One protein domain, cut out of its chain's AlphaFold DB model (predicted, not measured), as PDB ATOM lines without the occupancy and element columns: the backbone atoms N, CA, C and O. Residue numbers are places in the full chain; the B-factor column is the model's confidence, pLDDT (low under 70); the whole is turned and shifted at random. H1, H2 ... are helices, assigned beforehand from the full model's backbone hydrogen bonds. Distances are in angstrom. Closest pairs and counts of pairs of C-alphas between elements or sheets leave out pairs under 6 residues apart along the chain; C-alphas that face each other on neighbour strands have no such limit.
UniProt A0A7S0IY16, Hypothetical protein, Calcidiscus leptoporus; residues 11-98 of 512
ATOM      1  N   TRP A  11     108.114   1.091 -69.535       89.00
ATOM      2  CA  TRP A  11     107.806   2.479 -69.875       89.00
ATOM      3  C   TRP A  11     107.468   3.332 -68.646       89.00
ATOM      4  O   TRP A  11     107.797   4.512 -68.637       89.00
ATOM      5  N   THR A  12     106.912   2.749 -67.578       86.75
ATOM      6  CA  THR A  12     106.603   3.466 -66.324       86.75
ATOM      7  C   THR A  12     107.871   3.997 -65.651       86.75
ATOM      8  O   THR A  12     107.951   5.170 -65.291       86.75
ATOM      9  N   ARG A  13     108.915   3.159 -65.577       84.50
ATOM     10  CA  ARG A  13     110.244   3.529 -65.066       84.50
ATOM     11  C   ARG A  13     110.903   4.581 -65.951       84.50
ATOM     12  O   ARG A  13     111.501   5.527 -65.441       84.50
ATOM     13  N   LEU A  14     110.798   4.427 -67.273       87.88
ATOM     14  CA  LEU A  14     111.361   5.387 -68.224       87.88
ATOM     15  C   LEU A  14     110.668   6.748 -68.130       87.88
ATOM     16  O   LEU A  14     111.364   7.761 -68.105       87.88
ATOM     17  N   LEU A  15     109.340   6.772 -68.015       89.94
ATOM     18  CA  LEU A  15     108.544   7.989 -67.881       89.94
ATOM     19  C   LEU A  15     108.881   8.723 -66.578       89.94
ATOM     20  O   LEU A  15     109.183   9.912 -66.616       89.94
ATOM     21  N   MET A  16     108.961   7.999 -65.455       88.94
ATOM     22  CA  MET A  16     109.405   8.551 -64.168       88.94
ATOM     23  C   MET A  16     110.821   9.141 -64.221       88.94
ATOM     24  O   MET A  16     111.096  10.156 -63.584       88.94
ATOM     25  N   ARG A  17     111.734   8.514 -64.973       85.44
ATOM     26  CA  ARG A  17     113.130   8.965 -65.089       85.44
ATOM     27  C   ARG A  17     113.308  10.137 -66.051       85.44
ATOM     28  O   ARG A  17     114.145  10.999 -65.803       85.44
ATOM     29  N   ARG A  18     112.604  10.129 -67.184       88.38
ATOM     30  CA  ARG A  18     112.776  11.109 -68.270       88.38
ATOM     31  C   ARG A  18     111.878  12.328 -68.106       88.38
ATOM     32  O   ARG A  18     112.293  13.416 -68.483       88.38
ATOM     33  N   CYS A  19     110.695  12.148 -67.526       90.56
ATOM     34  CA  CYS A  19     109.677  13.184 -67.398       90.56
ATOM     35  C   CYS A  19     109.163  13.300 -65.948       90.56
ATOM     36  O   CYS A  19     107.949  13.255 -65.735       90.56
ATOM     37  N   PRO A  20     110.039  13.457 -64.932       89.38
ATOM     38  CA  PRO A  20     109.601  13.529 -63.535       89.38
ATOM     39  C   PRO A  20     108.619  14.679 -63.285       89.38
ATOM     40  O   PRO A  20     107.737  14.549 -62.441       89.38
ATOM     41  N   ALA A  21     108.720  15.776 -64.045       89.88
ATOM     42  CA  ALA A  21     107.847  16.946 -63.943       89.88
ATOM     43  C   ALA A  21     106.358  16.655 -64.221       89.88
ATOM     44  O   ALA A  21     105.513  17.426 -63.785       89.88
ATOM     45  N   LEU A  22     106.027  15.545 -64.894       92.38
ATOM     46  CA  LEU A  22     104.635  15.131 -65.120       92.38
ATOM     47  C   LEU A  22     103.956  14.574 -63.860       92.38
ATOM     48  O   LEU A  22     102.746  14.365 -63.851       92.38
ATOM     49  N   PHE A  23     104.727  14.305 -62.806       92.31
ATOM     50  CA  PHE A  23     104.247  13.682 -61.582       92.31
ATOM     51  C   PHE A  23     104.373  14.639 -60.404       92.31
ATOM     52  O   PHE A  23     105.392  15.316 -60.247       92.31
ATOM     53  N   SER A  24     103.363  14.637 -59.533       92.25
ATOM     54  CA  SER A  24     103.419  15.376 -58.271       92.25
ATOM     55  C   SER A  24     104.573  14.879 -57.391       92.25
ATOM     56  O   SER A  24     104.911  13.690 -57.409       92.25
ATOM     57  N   THR A  25     105.143  15.754 -56.559       88.44
ATOM     58  CA  THR A  25     106.203  15.389 -55.599       88.44
ATOM     59  C   THR A  25     105.793  14.221 -54.693       88.44
ATOM     60  O   THR A  25     106.616  13.348 -54.389       88.44
ATOM     61  N   ARG A  26     104.505  14.142 -54.325       88.88
ATOM     62  CA  ARG A  26     103.933  13.013 -53.579       88.88
ATOM     63  C   ARG A  26     104.042  11.707 -54.366       88.88
ATOM     64  O   ARG A  26     104.647  10.761 -53.870       88.88
ATOM     65  N   SER A  27     103.558  11.674 -55.608       90.44
ATOM     66  CA  SER A  27     103.617  10.479 -56.466       90.44
ATOM     67  C   SER A  27     105.055  10.006 -56.695       90.44
ATOM     68  O   SER A  27     105.333   8.808 -56.644       90.44
ATOM     69  N   ARG A  28     106.002  10.939 -56.885       92.00
ATOM     70  CA  ARG A  28     107.434  10.604 -57.013       92.00
ATOM     71  C   ARG A  28     107.996   9.980 -55.732       92.00
ATOM     72  O   ARG A  28     108.791   9.043 -55.801       92.00
ATOM     73  N   SER A  29     107.573  10.480 -54.572       90.31
ATOM     74  CA  SER A  29     107.990   9.971 -53.261       90.31
ATOM     75  C   SER A  29     107.431   8.577 -52.973       90.31
ATOM     76  O   SER A  29     108.174   7.702 -52.527       90.31
ATOM     77  N   GLU A  30     106.153   8.347 -53.273       88.56
ATOM     78  CA  GLU A  30     105.506   7.033 -53.156       88.56
ATOM     79  C   GLU A  30     106.160   6.013 -54.100       88.56
ATOM     80  O   GLU A  30     106.525   4.911 -53.682       88.56
ATOM     81  N   TRP A  31     106.416   6.409 -55.353       89.19
ATOM     82  CA  TRP A  31     107.135   5.584 -56.325       89.19
ATOM     83  C   TRP A  31     108.512   5.151 -55.817       89.19
ATOM     84  O   TRP A  31     108.874   3.974 -55.906       89.19
ATOM     85  N   PHE A  32     109.271   6.106 -55.276       91.12
ATOM     86  CA  PHE A  32     110.599   5.874 -54.726       91.12
ATOM     87  C   PHE A  32     110.561   4.864 -53.575       91.12
ATOM     88  O   PHE A  32     111.301   3.879 -53.623       91.12
ATOM     89  N   ARG A  33     109.665   5.035 -52.593       89.88
ATOM     90  CA  ARG A  33     109.542   4.099 -51.460       89.88
ATOM     91  C   ARG A  33     109.126   2.694 -51.903       89.88
ATOM     92  O   ARG A  33     109.642   1.711 -51.376       89.88
ATOM     93  N   ALA A  34     108.259   2.595 -52.907       87.44
ATOM     94  CA  ALA A  34     107.747   1.316 -53.388       87.44
ATOM     95  C   ALA A  34     108.721   0.528 -54.284       87.44
ATOM     96  O   ALA A  34     108.572  -0.684 -54.409       87.44
ATOM     97  N   ASN A  35     109.698   1.182 -54.928       86.38
ATOM     98  CA  ASN A  35     110.558   0.527 -55.930       86.38
ATOM     99  C   ASN A  35     112.047   0.471 -55.566       86.38
ATOM    100  O   ASN A  35     112.771  -0.341 -56.139       86.38
ATOM    101  N   SER A  36     112.532   1.322 -54.661       89.44
ATOM    102  CA  SER A  36     113.984   1.546 -54.527       89.44
ATOM    103  C   SER A  36     114.679   0.588 -53.564       89.44
ATOM    104  O   SER A  36     115.886   0.391 -53.666       89.44
ATOM    105  N   PHE A  37     113.934  -0.019 -52.636       90.50
ATOM    106  CA  PHE A  37     114.503  -0.740 -51.487       90.50
ATOM    107  C   PHE A  37     114.172  -2.238 -51.461       90.50
ATOM    108  O   PHE A  37     114.362  -2.906 -50.444       90.50
ATOM    109  N   GLY A  38     113.675  -2.770 -52.579       87.25
ATOM    110  CA  GLY A  38     113.267  -4.166 -52.712       87.25
ATOM    111  C   GLY A  38     111.870  -4.473 -52.160       87.25
ATOM    112  O   GLY A  38     111.234  -3.660 -51.487       87.25
ATOM    113  N   ILE A  39     111.395  -5.684 -52.459       85.12
ATOM    114  CA  ILE A  39     109.995  -6.101 -52.273       85.12
ATOM    115  C   ILE A  39     109.578  -6.089 -50.798       85.12
ATOM    116  O   ILE A  39     108.523  -5.554 -50.474       85.12
ATOM    117  N   SER A  40     110.402  -6.627 -49.893       86.62
ATOM    118  CA  SER A  40     110.062  -6.720 -48.463       86.62
ATOM    119  C   SER A  40     109.813  -5.348 -47.833       86.62
ATOM    120  O   SER A  40     108.856  -5.175 -47.086       86.62
ATOM    121  N   ARG A  41     110.637  -4.350 -48.174       89.25
ATOM    122  CA  ARG A  41     110.482  -2.976 -47.677       89.25
ATOM    123  C   ARG A  41     109.316  -2.252 -48.334       89.25
ATOM    124  O   ARG A  41     108.611  -1.517 -47.654       89.25
ATOM    125  N   ALA A  42     109.085  -2.491 -49.622       88.12
ATOM    126  CA  ALA A  42     107.931  -1.945 -50.322       88.12
ATOM    127  C   ALA A  42     106.605  -2.477 -49.751       88.12
ATOM    128  O   ALA A  42     105.659  -1.712 -49.575       88.12
ATOM    129  N   LEU A  43     106.555  -3.773 -49.419       86.75
ATOM    130  CA  LEU A  43     105.420  -4.396 -48.742       86.75
ATOM    131  C   LEU A  43     105.236  -3.808 -47.341       86.75
ATOM    132  O   LEU A  43     104.153  -3.325 -47.039       86.75
ATOM    133  N   HIS A  44     106.300  -3.780 -46.531       87.88
ATOM    134  CA  HIS A  44     106.264  -3.187 -45.195       87.88
ATOM    135  C   HIS A  44     105.742  -1.748 -45.225       87.88
ATOM    136  O   HIS A  44     104.792  -1.424 -44.524       87.88
ATOM    137  N   TRP A  45     106.295  -0.901 -46.098       88.25
ATOM    138  CA  TRP A  45     105.836   0.476 -46.258       88.25
ATOM    139  C   TRP A  45     104.353   0.553 -46.645       88.25
ATOM    140  O   TRP A  45     103.617   1.328 -46.045       88.25
ATOM    141  N   SER A  46     103.894  -0.269 -47.596       85.31
ATOM    142  CA  SER A  46     102.481  -0.307 -47.993       85.31
ATOM    143  C   SER A  46     101.556  -0.700 -46.836       85.31
ATOM    144  O   SER A  46     100.462  -0.152 -46.733       85.31
ATOM    145  N   GLN A  47     101.982  -1.632 -45.977       87.38
ATOM    146  CA  GLN A  47     101.223  -2.030 -44.789       87.38
ATOM    147  C   GLN A  47     101.186  -0.908 -43.755       87.38
ATOM    148  O   GLN A  47     100.120  -0.616 -43.230       87.38
ATOM    149  N   GLU A  48     102.309  -0.228 -43.514       85.19
ATOM    150  CA  GLU A  48     102.361   0.904 -42.582       85.19
ATOM    151  C   GLU A  48     101.472   2.073 -43.036       85.19
ATOM    152  O   GLU A  48     100.847   2.723 -42.205       85.19
ATOM    153  N   GLN A  49     101.331   2.316 -44.346       82.81
ATOM    154  CA  GLN A  49     100.359   3.301 -44.847       82.81
ATOM    155  C   GLN A  49      98.911   2.895 -44.538       82.81
ATOM    156  O   GLN A  49      98.105   3.737 -44.145       82.81
ATOM    157  N   HIS A  50      98.581   1.612 -44.698       82.38
ATOM    158  CA  HIS A  50      97.249   1.108 -44.373       82.38
ATOM    159  C   HIS A  50      96.976   1.196 -42.868       82.38
ATOM    160  O   HIS A  50      95.962   1.753 -42.465       82.38
ATOM    161  N   VAL A  51      97.928   0.748 -42.049       83.00
ATOM    162  CA  VAL A  51      97.858   0.813 -40.584       83.00
ATOM    163  C   VAL A  51      97.717   2.255 -40.111       83.00
ATOM    164  O   VAL A  51      96.855   2.532 -39.287       83.00
ATOM    165  N   SER A  52      98.493   3.192 -40.659       81.19
ATOM    166  CA  SER A  52      98.363   4.615 -40.331       81.19
ATOM    167  C   SER A  52      96.972   5.159 -40.662       81.19
ATOM    168  O   SER A  52      96.421   5.921 -39.873       81.19
ATOM    169  N   CYS A  53      96.387   4.757 -41.793       82.44
ATOM    170  CA  CYS A  53      95.034   5.156 -42.174       82.44
ATOM    171  C   CYS A  53      93.980   4.568 -41.222       82.44
ATOM    172  O   CYS A  53      93.130   5.302 -40.721       82.44
ATOM    173  N   VAL A  54      94.073   3.275 -40.907       82.44
ATOM    174  CA  VAL A  54      93.161   2.608 -39.967       82.44
ATOM    175  C   VAL A  54      93.282   3.229 -38.574       82.44
ATOM    176  O   VAL A  54      92.273   3.602 -37.990       82.44
ATOM    177  N   ARG A  55      94.504   3.440 -38.072       81.81
ATOM    178  CA  ARG A  55      94.757   4.095 -36.780       81.81
ATOM    179  C   ARG A  55      94.212   5.527 -36.745       81.81
ATOM    180  O   ARG A  55      93.642   5.915 -35.736       81.81
ATOM    181  N   SER A  56      94.308   6.280 -37.846       81.62
ATOM    182  CA  SER A  56      93.721   7.628 -37.921       81.62
ATOM    183  C   SER A  56      92.195   7.633 -37.798       81.62
ATOM    184  O   SER A  56      91.640   8.577 -37.250       81.62
ATOM    185  N   ALA A  57      91.515   6.565 -38.236       85.50
ATOM    186  CA  ALA A  57      90.068   6.432 -38.077       85.50
ATOM    187  C   ALA A  57      89.643   6.205 -36.613       85.50
ATOM    188  O   ALA A  57      88.523   6.550 -36.255       85.50
ATOM    189  N   TYR A  58      90.541   5.673 -35.775       85.69
ATOM    190  CA  TYR A  58      90.331   5.479 -34.334       85.69
ATOM    191  C   TYR A  58      91.011   6.559 -33.480       85.69
ATOM    192  O   TYR A  58      91.093   6.407 -32.267       85.69
ATOM    193  N   ALA A  59      91.529   7.641 -34.072       81.88
ATOM    194  CA  ALA A  59      92.337   8.622 -33.342       81.88
ATOM    195  C   ALA A  59      91.571   9.303 -32.193       81.88
ATOM    196  O   ALA A  59      92.120   9.480 -31.110       81.88
ATOM    197  N   GLU A  60      90.301   9.658 -32.410       81.69
ATOM    198  CA  GLU A  60      89.457  10.273 -31.374       81.69
ATOM    199  C   GLU A  60      89.156   9.303 -30.225       81.69
ATOM    200  O   GLU A  60      89.185   9.698 -29.060       81.69
ATOM    201  N   GLU A  61      88.912   8.034 -30.555       87.69
ATOM    202  CA  GLU A  61      88.656   6.961 -29.594       87.69
ATOM    203  C   GLU A  61      89.913   6.649 -28.773       87.69
ATOM    204  O   GLU A  61      89.860   6.658 -27.549       87.69
ATOM    205  N   LEU A  62      91.071   6.503 -29.426       83.31
ATOM    206  CA  LEU A  62      92.369   6.327 -28.766       83.31
ATOM    207  C   LEU A  62      92.683   7.487 -27.813       83.31
ATOM    208  O   LEU A  62      93.083   7.250 -26.677       83.31
ATOM    209  N   ALA A  63      92.433   8.733 -28.227       80.38
ATOM    210  CA  ALA A  63      92.635   9.896 -27.366       80.38
ATOM    211  C   ALA A  63      91.657   9.933 -26.177       80.38
ATOM    212  O   ALA A  63      91.993  10.450 -25.113       80.38
ATOM    213  N   ALA A  64      90.433   9.419 -26.337       84.31
ATOM    214  CA  ALA A  64      89.488   9.277 -25.231       84.31
ATOM    215  C   ALA A  64      89.933   8.192 -24.241       84.31
ATOM    216  O   ALA A  64      89.893   8.425 -23.033       84.31
ATOM    217  N   LEU A  65      90.425   7.061 -24.747       88.44
ATOM    218  CA  LEU A  65      90.964   5.974 -23.934       88.44
ATOM    219  C   LEU A  65      92.230   6.389 -23.185       88.44
ATOM    220  O   LEU A  65      92.359   6.080 -22.009       88.44
ATOM    221  N   GLU A  66      93.139   7.145 -23.801       82.94
ATOM    222  CA  GLU A  66      94.314   7.679 -23.099       82.94
ATOM    223  C   GLU A  66      93.928   8.612 -21.943       82.94
ATOM    224  O   GLU A  66      94.524   8.531 -20.868       82.94
ATOM    225  N   ARG A  67      92.898   9.453 -22.116       81.44
ATOM    226  CA  ARG A  67      92.366  10.280 -21.016       81.44
ATOM    227  C   ARG A  67      91.766   9.421 -19.907       81.44
ATOM    228  O   ARG A  67      92.116   9.619 -18.750       81.44
ATOM    229  N   ALA A  68      90.932   8.443 -20.260       85.00
ATOM    230  CA  ALA A  68      90.333   7.522 -19.294       85.00
ATOM    231  C   ALA A  68      91.399   6.708 -18.539       85.00
ATOM    232  O   ALA A  68      91.290   6.505 -17.332       85.00
ATOM    233  N   ARG A  69      92.475   6.306 -19.228       87.44
ATOM    234  CA  ARG A  69      93.627   5.632 -18.626       87.44
ATOM    235  C   ARG A  69      94.299   6.512 -17.577       87.44
ATOM    236  O   ARG A  69      94.536   6.052 -16.466       87.44
ATOM    237  N   LEU A  70      94.598   7.765 -17.926       81.62
ATOM    238  CA  LEU A  70      95.215   8.723 -17.005       81.62
ATOM    239  C   LEU A  70      94.304   9.011 -15.806       81.62
ATOM    240  O   LEU A  70      94.778   9.059 -14.675       81.62
ATOM    241  N   GLU A  71      92.997   9.158 -16.025       83.12
ATOM    242  CA  GLU A  71      92.017   9.338 -14.949       83.12
ATOM    243  C   GLU A  71      91.968   8.127 -14.008       83.12
ATOM    244  O   GLU A  71      91.959   8.304 -12.788       83.12
ATOM    245  N   ALA A  72      92.005   6.903 -14.543       84.81
ATOM    246  CA  ALA A  72      92.069   5.673 -13.754       84.81
ATOM    247  C   ALA A  72      93.389   5.550 -12.966       84.81
ATOM    248  O   ALA A  72      93.373   5.194 -11.787       84.81
ATOM    249  N   GLU A  73      94.528   5.906 -13.573       82.62
ATOM    250  CA  GLU A  73      95.836   5.939 -12.899       82.62
ATOM    251  C   GLU A  73      95.855   6.974 -11.755       82.62
ATOM    252  O   GLU A  73      96.321   6.673 -10.656       82.62
ATOM    253  N   VAL A  74      95.293   8.169 -11.972       84.31
ATOM    254  CA  VAL A  74      95.223   9.245 -10.962       84.31
ATOM    255  C   VAL A  74      94.245   8.912  -9.835       84.31
ATOM    256  O   VAL A  74      94.521   9.189  -8.668       84.31
ATOM    257  N   SER A  75      93.100   8.314 -10.165       85.31
ATOM    258  CA  SER A  75      92.095   7.891  -9.181       85.31
ATOM    259  C   SER A  75      92.453   6.582  -8.471       85.31
ATOM    260  O   SER A  75      91.779   6.212  -7.506       85.31
ATOM    261  N   ASN A  76      93.538   5.922  -8.891       88.88
ATOM    262  CA  ASN A  76      93.987   4.625  -8.396       88.88
ATOM    263  C   ASN A  76      92.884   3.550  -8.512       88.88
ATOM    264  O   ASN A  76      92.693   2.750  -7.592       88.88
ATOM    265  N   ASP A  77      92.153   3.561  -9.635       90.81
ATOM    266  CA  ASP A  77      91.102   2.598  -9.979       90.81
ATOM    267  C   ASP A  77      91.662   1.454 -10.850       90.81
ATOM    268  O   ASP A  77      91.823   1.604 -12.068       90.81
ATOM    269  N   PRO A  78      91.958   0.279 -10.265       88.44
ATOM    270  CA  PRO A  78      92.511  -0.846 -11.009       88.44
ATOM    271  C   PRO A  78      91.504  -1.489 -11.974       88.44
ATOM    272  O   PRO A  78      91.932  -2.148 -12.921       88.44
ATOM    273  N   GLN A  79      90.193  -1.334 -11.748       89.81
ATOM    274  CA  GLN A  79      89.163  -1.914 -12.616       89.81
ATOM    275  C   GLN A  79      88.992  -1.079 -13.885       89.81
ATOM    276  O   GLN A  79      89.102  -1.631 -14.980       89.81
ATOM    277  N   GLY A  80      88.837   0.241 -13.744       87.75
ATOM    278  CA  GLY A  80      88.802   1.156 -14.885       87.75
ATOM    279  C   GLY A  80      90.080   1.094 -15.725       87.75
ATOM    280  O   GLY A  80      90.017   1.077 -16.952       87.75
ATOM    281  N   LEU A  81      91.250   0.958 -15.084       88.69
ATOM    282  CA  LEU A  81      92.514   0.789 -15.804       88.69
ATOM    283  C   LEU A  81      92.532  -0.495 -16.650       88.69
ATOM    284  O   LEU A  81      92.987  -0.466 -17.793       88.69
ATOM    285  N   ALA A  82      92.034  -1.610 -16.110       90.62
ATOM    286  CA  ALA A  82      91.973  -2.878 -16.832       90.62
ATOM    287  C   ALA A  82      91.027  -2.810 -18.043       90.62
ATOM    288  O   ALA A  82      91.406  -3.257 -19.124       90.62
ATOM    289  N   GLU A  83      89.847  -2.199 -17.886       92.88
ATOM    290  CA  GLU A  83      88.881  -2.012 -18.981       92.88
ATOM    291  C   GLU A  83      89.462  -1.160 -20.118       92.88
ATOM    292  O   GLU A  83      89.351  -1.517 -21.292       92.88
ATOM    293  N   VAL A  84      90.140  -0.058 -19.784       90.56
ATOM    294  CA  VAL A  84      90.767   0.808 -20.792       90.56
ATOM    295  C   VAL A  84      91.908   0.089 -21.515       90.56
ATOM    296  O   VAL A  84      92.047   0.218 -22.732       90.56
ATOM    297  N   VAL A  85      92.719  -0.697 -20.799       90.50
ATOM    298  CA  VAL A  85      93.790  -1.505 -21.406       90.50
ATOM    299  C   VAL A  85      93.221  -2.567 -22.354       90.50
ATOM    300  O   VAL A  85      93.785  -2.776 -23.429       90.50
ATOM    301  N   GLU A  86      92.098  -3.198 -22.004       93.00
ATOM    302  CA  GLU A  86      91.409  -4.159 -22.874       93.00
ATOM    303  C   GLU A  86      90.896  -3.486 -24.156       93.00
ATOM    304  O   GLU A  86      91.204  -3.945 -25.257       93.00
ATOM    305  N   GLN A  87      90.221  -2.338 -24.040       90.81
ATOM    306  CA  GLN A  87      89.733  -1.571 -25.194       90.81
ATOM    307  C   GLN A  87      90.872  -1.095 -26.112       90.81
ATOM    308  O   GLN A  87      90.765  -1.179 -27.338       90.81
ATOM    309  N   LEU A  88      91.996  -0.646 -25.539       87.62
ATOM    310  CA  LEU A  88      93.195  -0.307 -26.311       87.62
ATOM    311  C   LEU A  88      93.724  -1.527 -27.080       87.62
ATOM    312  O   LEU A  88      94.012  -1.413 -28.274       87.62
ATOM    313  N   SER A  89      93.787  -2.694 -26.433       88.81
ATOM    314  CA  SER A  89      94.213  -3.947 -27.070       88.81
ATOM    315  C   SER A  89      93.297  -4.346 -28.232       88.81
ATOM    316  O   SER A  89      93.785  -4.758 -29.283       88.81
ATOM    317  N   GLU A  90      91.976  -4.191 -28.098       90.00
ATOM    318  CA  GLU A  90      91.027  -4.503 -29.176       90.00
ATOM    319  C   GLU A  90      91.219  -3.606 -30.407       90.00
ATOM    320  O   GLU A  90      91.141  -4.070 -31.555       90.00
ATOM    321  N   ILE A  91      91.481  -2.312 -30.189       85.44
ATOM    322  CA  ILE A  91      91.791  -1.378 -31.276       85.44
ATOM    323  C   ILE A  91      93.117  -1.768 -31.935       85.44
ATOM    324  O   ILE A  91      93.194  -1.804 -33.167       85.44
ATOM    325  N   GLU A  92      94.146  -2.108 -31.156       84.81
ATOM    326  CA  GLU A  92      95.430  -2.563 -31.699       84.81
ATOM    327  C   GLU A  92      95.294  -3.841 -32.534       84.81
ATOM    328  O   GLU A  92      95.828  -3.901 -33.647       84.81
ATOM    329  N   ASP A  93      94.500  -4.811 -32.080       85.31
ATOM    330  CA  ASP A  93      94.207  -6.034 -32.829       85.31
ATOM    331  C   ASP A  93      93.489  -5.739 -34.150       85.31
ATOM    332  O   ASP A  93      93.807  -6.325 -35.190       85.31
ATOM    333  N   ARG A  94      92.539  -4.794 -34.156       85.06
ATOM    334  CA  ARG A  94      91.856  -4.346 -35.386       85.06
ATOM    335  C   ARG A  94      92.811  -3.637 -36.341       85.06
ATOM    336  O   ARG A  94      92.727  -3.856 -37.547       85.06
ATOM    337  N   VAL A  95      93.720  -2.815 -35.818       82.75
ATOM    338  CA  VAL A  95      94.740  -2.102 -36.603       82.75
ATOM    339  C   VAL A  95      95.779  -3.076 -37.182       82.75
ATOM    340  O   VAL A  95      96.273  -2.866 -38.294       82.75
ATOM    341  N   GLY A  96      96.120  -4.140 -36.452       77.50
ATOM    342  CA  GLY A  96      97.150  -5.115 -36.818       77.50
ATOM    343  C   GLY A  96      96.674  -6.313 -37.648       77.50
ATOM    344  O   GLY A  96      97.518  -6.978 -38.254       77.50
ATOM    345  N   ARG A  97      95.359  -6.574 -37.708       78.69
ATOM    346  CA  ARG A  97      94.753  -7.817 -38.233       78.69
ATOM    347  C   ARG A  97      95.256  -8.254 -39.614       78.69
ATOM    348  O   ARG A  97      95.465  -9.443 -39.829       78.69
ATOM    349  N   ASP A  98      95.498  -7.306 -40.519       74.56
ATOM    350  CA  ASP A  98      95.868  -7.580 -41.917       74.56
ATOM    351  C   ASP A  98      97.388  -7.500 -42.195       74.56
ATOM    352  O   ASP A  98      97.820  -7.460 -43.353       74.56
TER     353      ASP A  98
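This is residues 11 to 98 of the 512 residues of the protein "Hypothetical protein" of Calcidiscus leptoporus (UniProt A0A7S0IY16). Five helices are strung out one after another in a long, thin row of parts: H4 and H5 make a helical hairpin at one end, H3 slants away from it as the connecting piece, and the short helices H1 and H2 lie across the long axis at the other end. H5 folds back along H4 until its last residues reach the later part of H3, while H1 and H2 are far from the hairpin. The printed part has 88 residues, with five named helices in the order H1, H2, H3, H4, H5 and no named strand, and its class is all helix. It is extended, with a radius of gyration of the C-alphas of 20.2 A and spans of 63 by 24 by 16 A.

H1 is residues 11 to 18, 10.1 A from first to last C-alpha, and begins with C-alpha 11 at (107.806, 2.479, -69.875). H2, residues 25 to 35, measures 15.5 A. H3, residues 39 to 57, measures 27.5 A and ends with C-alpha 57 at (90.068, 6.432, -38.077). H4, residues 59 to 75, measures 24.2 A. H5, residues 78 to 96, measures 26.6 A and ends with C-alpha 96 at (97.150, -5.115, -36.818).

H1 and H2 are close but not clearly touching, at a steep tilt of 55 degrees, opposite ways; their closest C-alphas, those of Met 16 and Arg 28, are 7.7 A apart. H2 and H3 touch at a steep tilt of 50 degrees, opposite ways, with the C-alphas of Ala 34 and Ala 42 closest at 4.5 A. H3 touches H2 with residues 41 to 46 alone. H3 and H4 meet only through their link. H4 and H5 form a helical hairpin: they touch at a shallow tilt of 22 degrees, opposite ways, and the closest C-alphas, those of Ala 72 and Leu 81, are 5.3 A apart. H3 and H5 touch at a steep tilt of 47 degrees, opposite ways, through residues 51 to 55 of H3 and 95 to 96 of H5 alone; the C-alphas of Val 51 and Val 95 are closest at 5.8 A. The helix packing is mostly crossed, but only just, with 1 of 3 touching pairs at a shallow tilt. H1 is apart from H3, H4 and H5, and H2 is apart from H4 and H5. In H1, H2, H3, H4 and H5 every O i to N i+4 pair is within hydrogen-bond range.

The outline is a rod, and the two C-alphas farthest apart, those of Arg 18 and Asn 76, are 63.1 A from each other. The printed part runs from residue 11 to 98 and has no cut. The links from H2 to H3, H3 to H4 and H4 to H5 are tight, and the link from H1 to H2, 6 residues, is short. The mean pLDDT of the printed part is 86.7, and no printed residue is under 70.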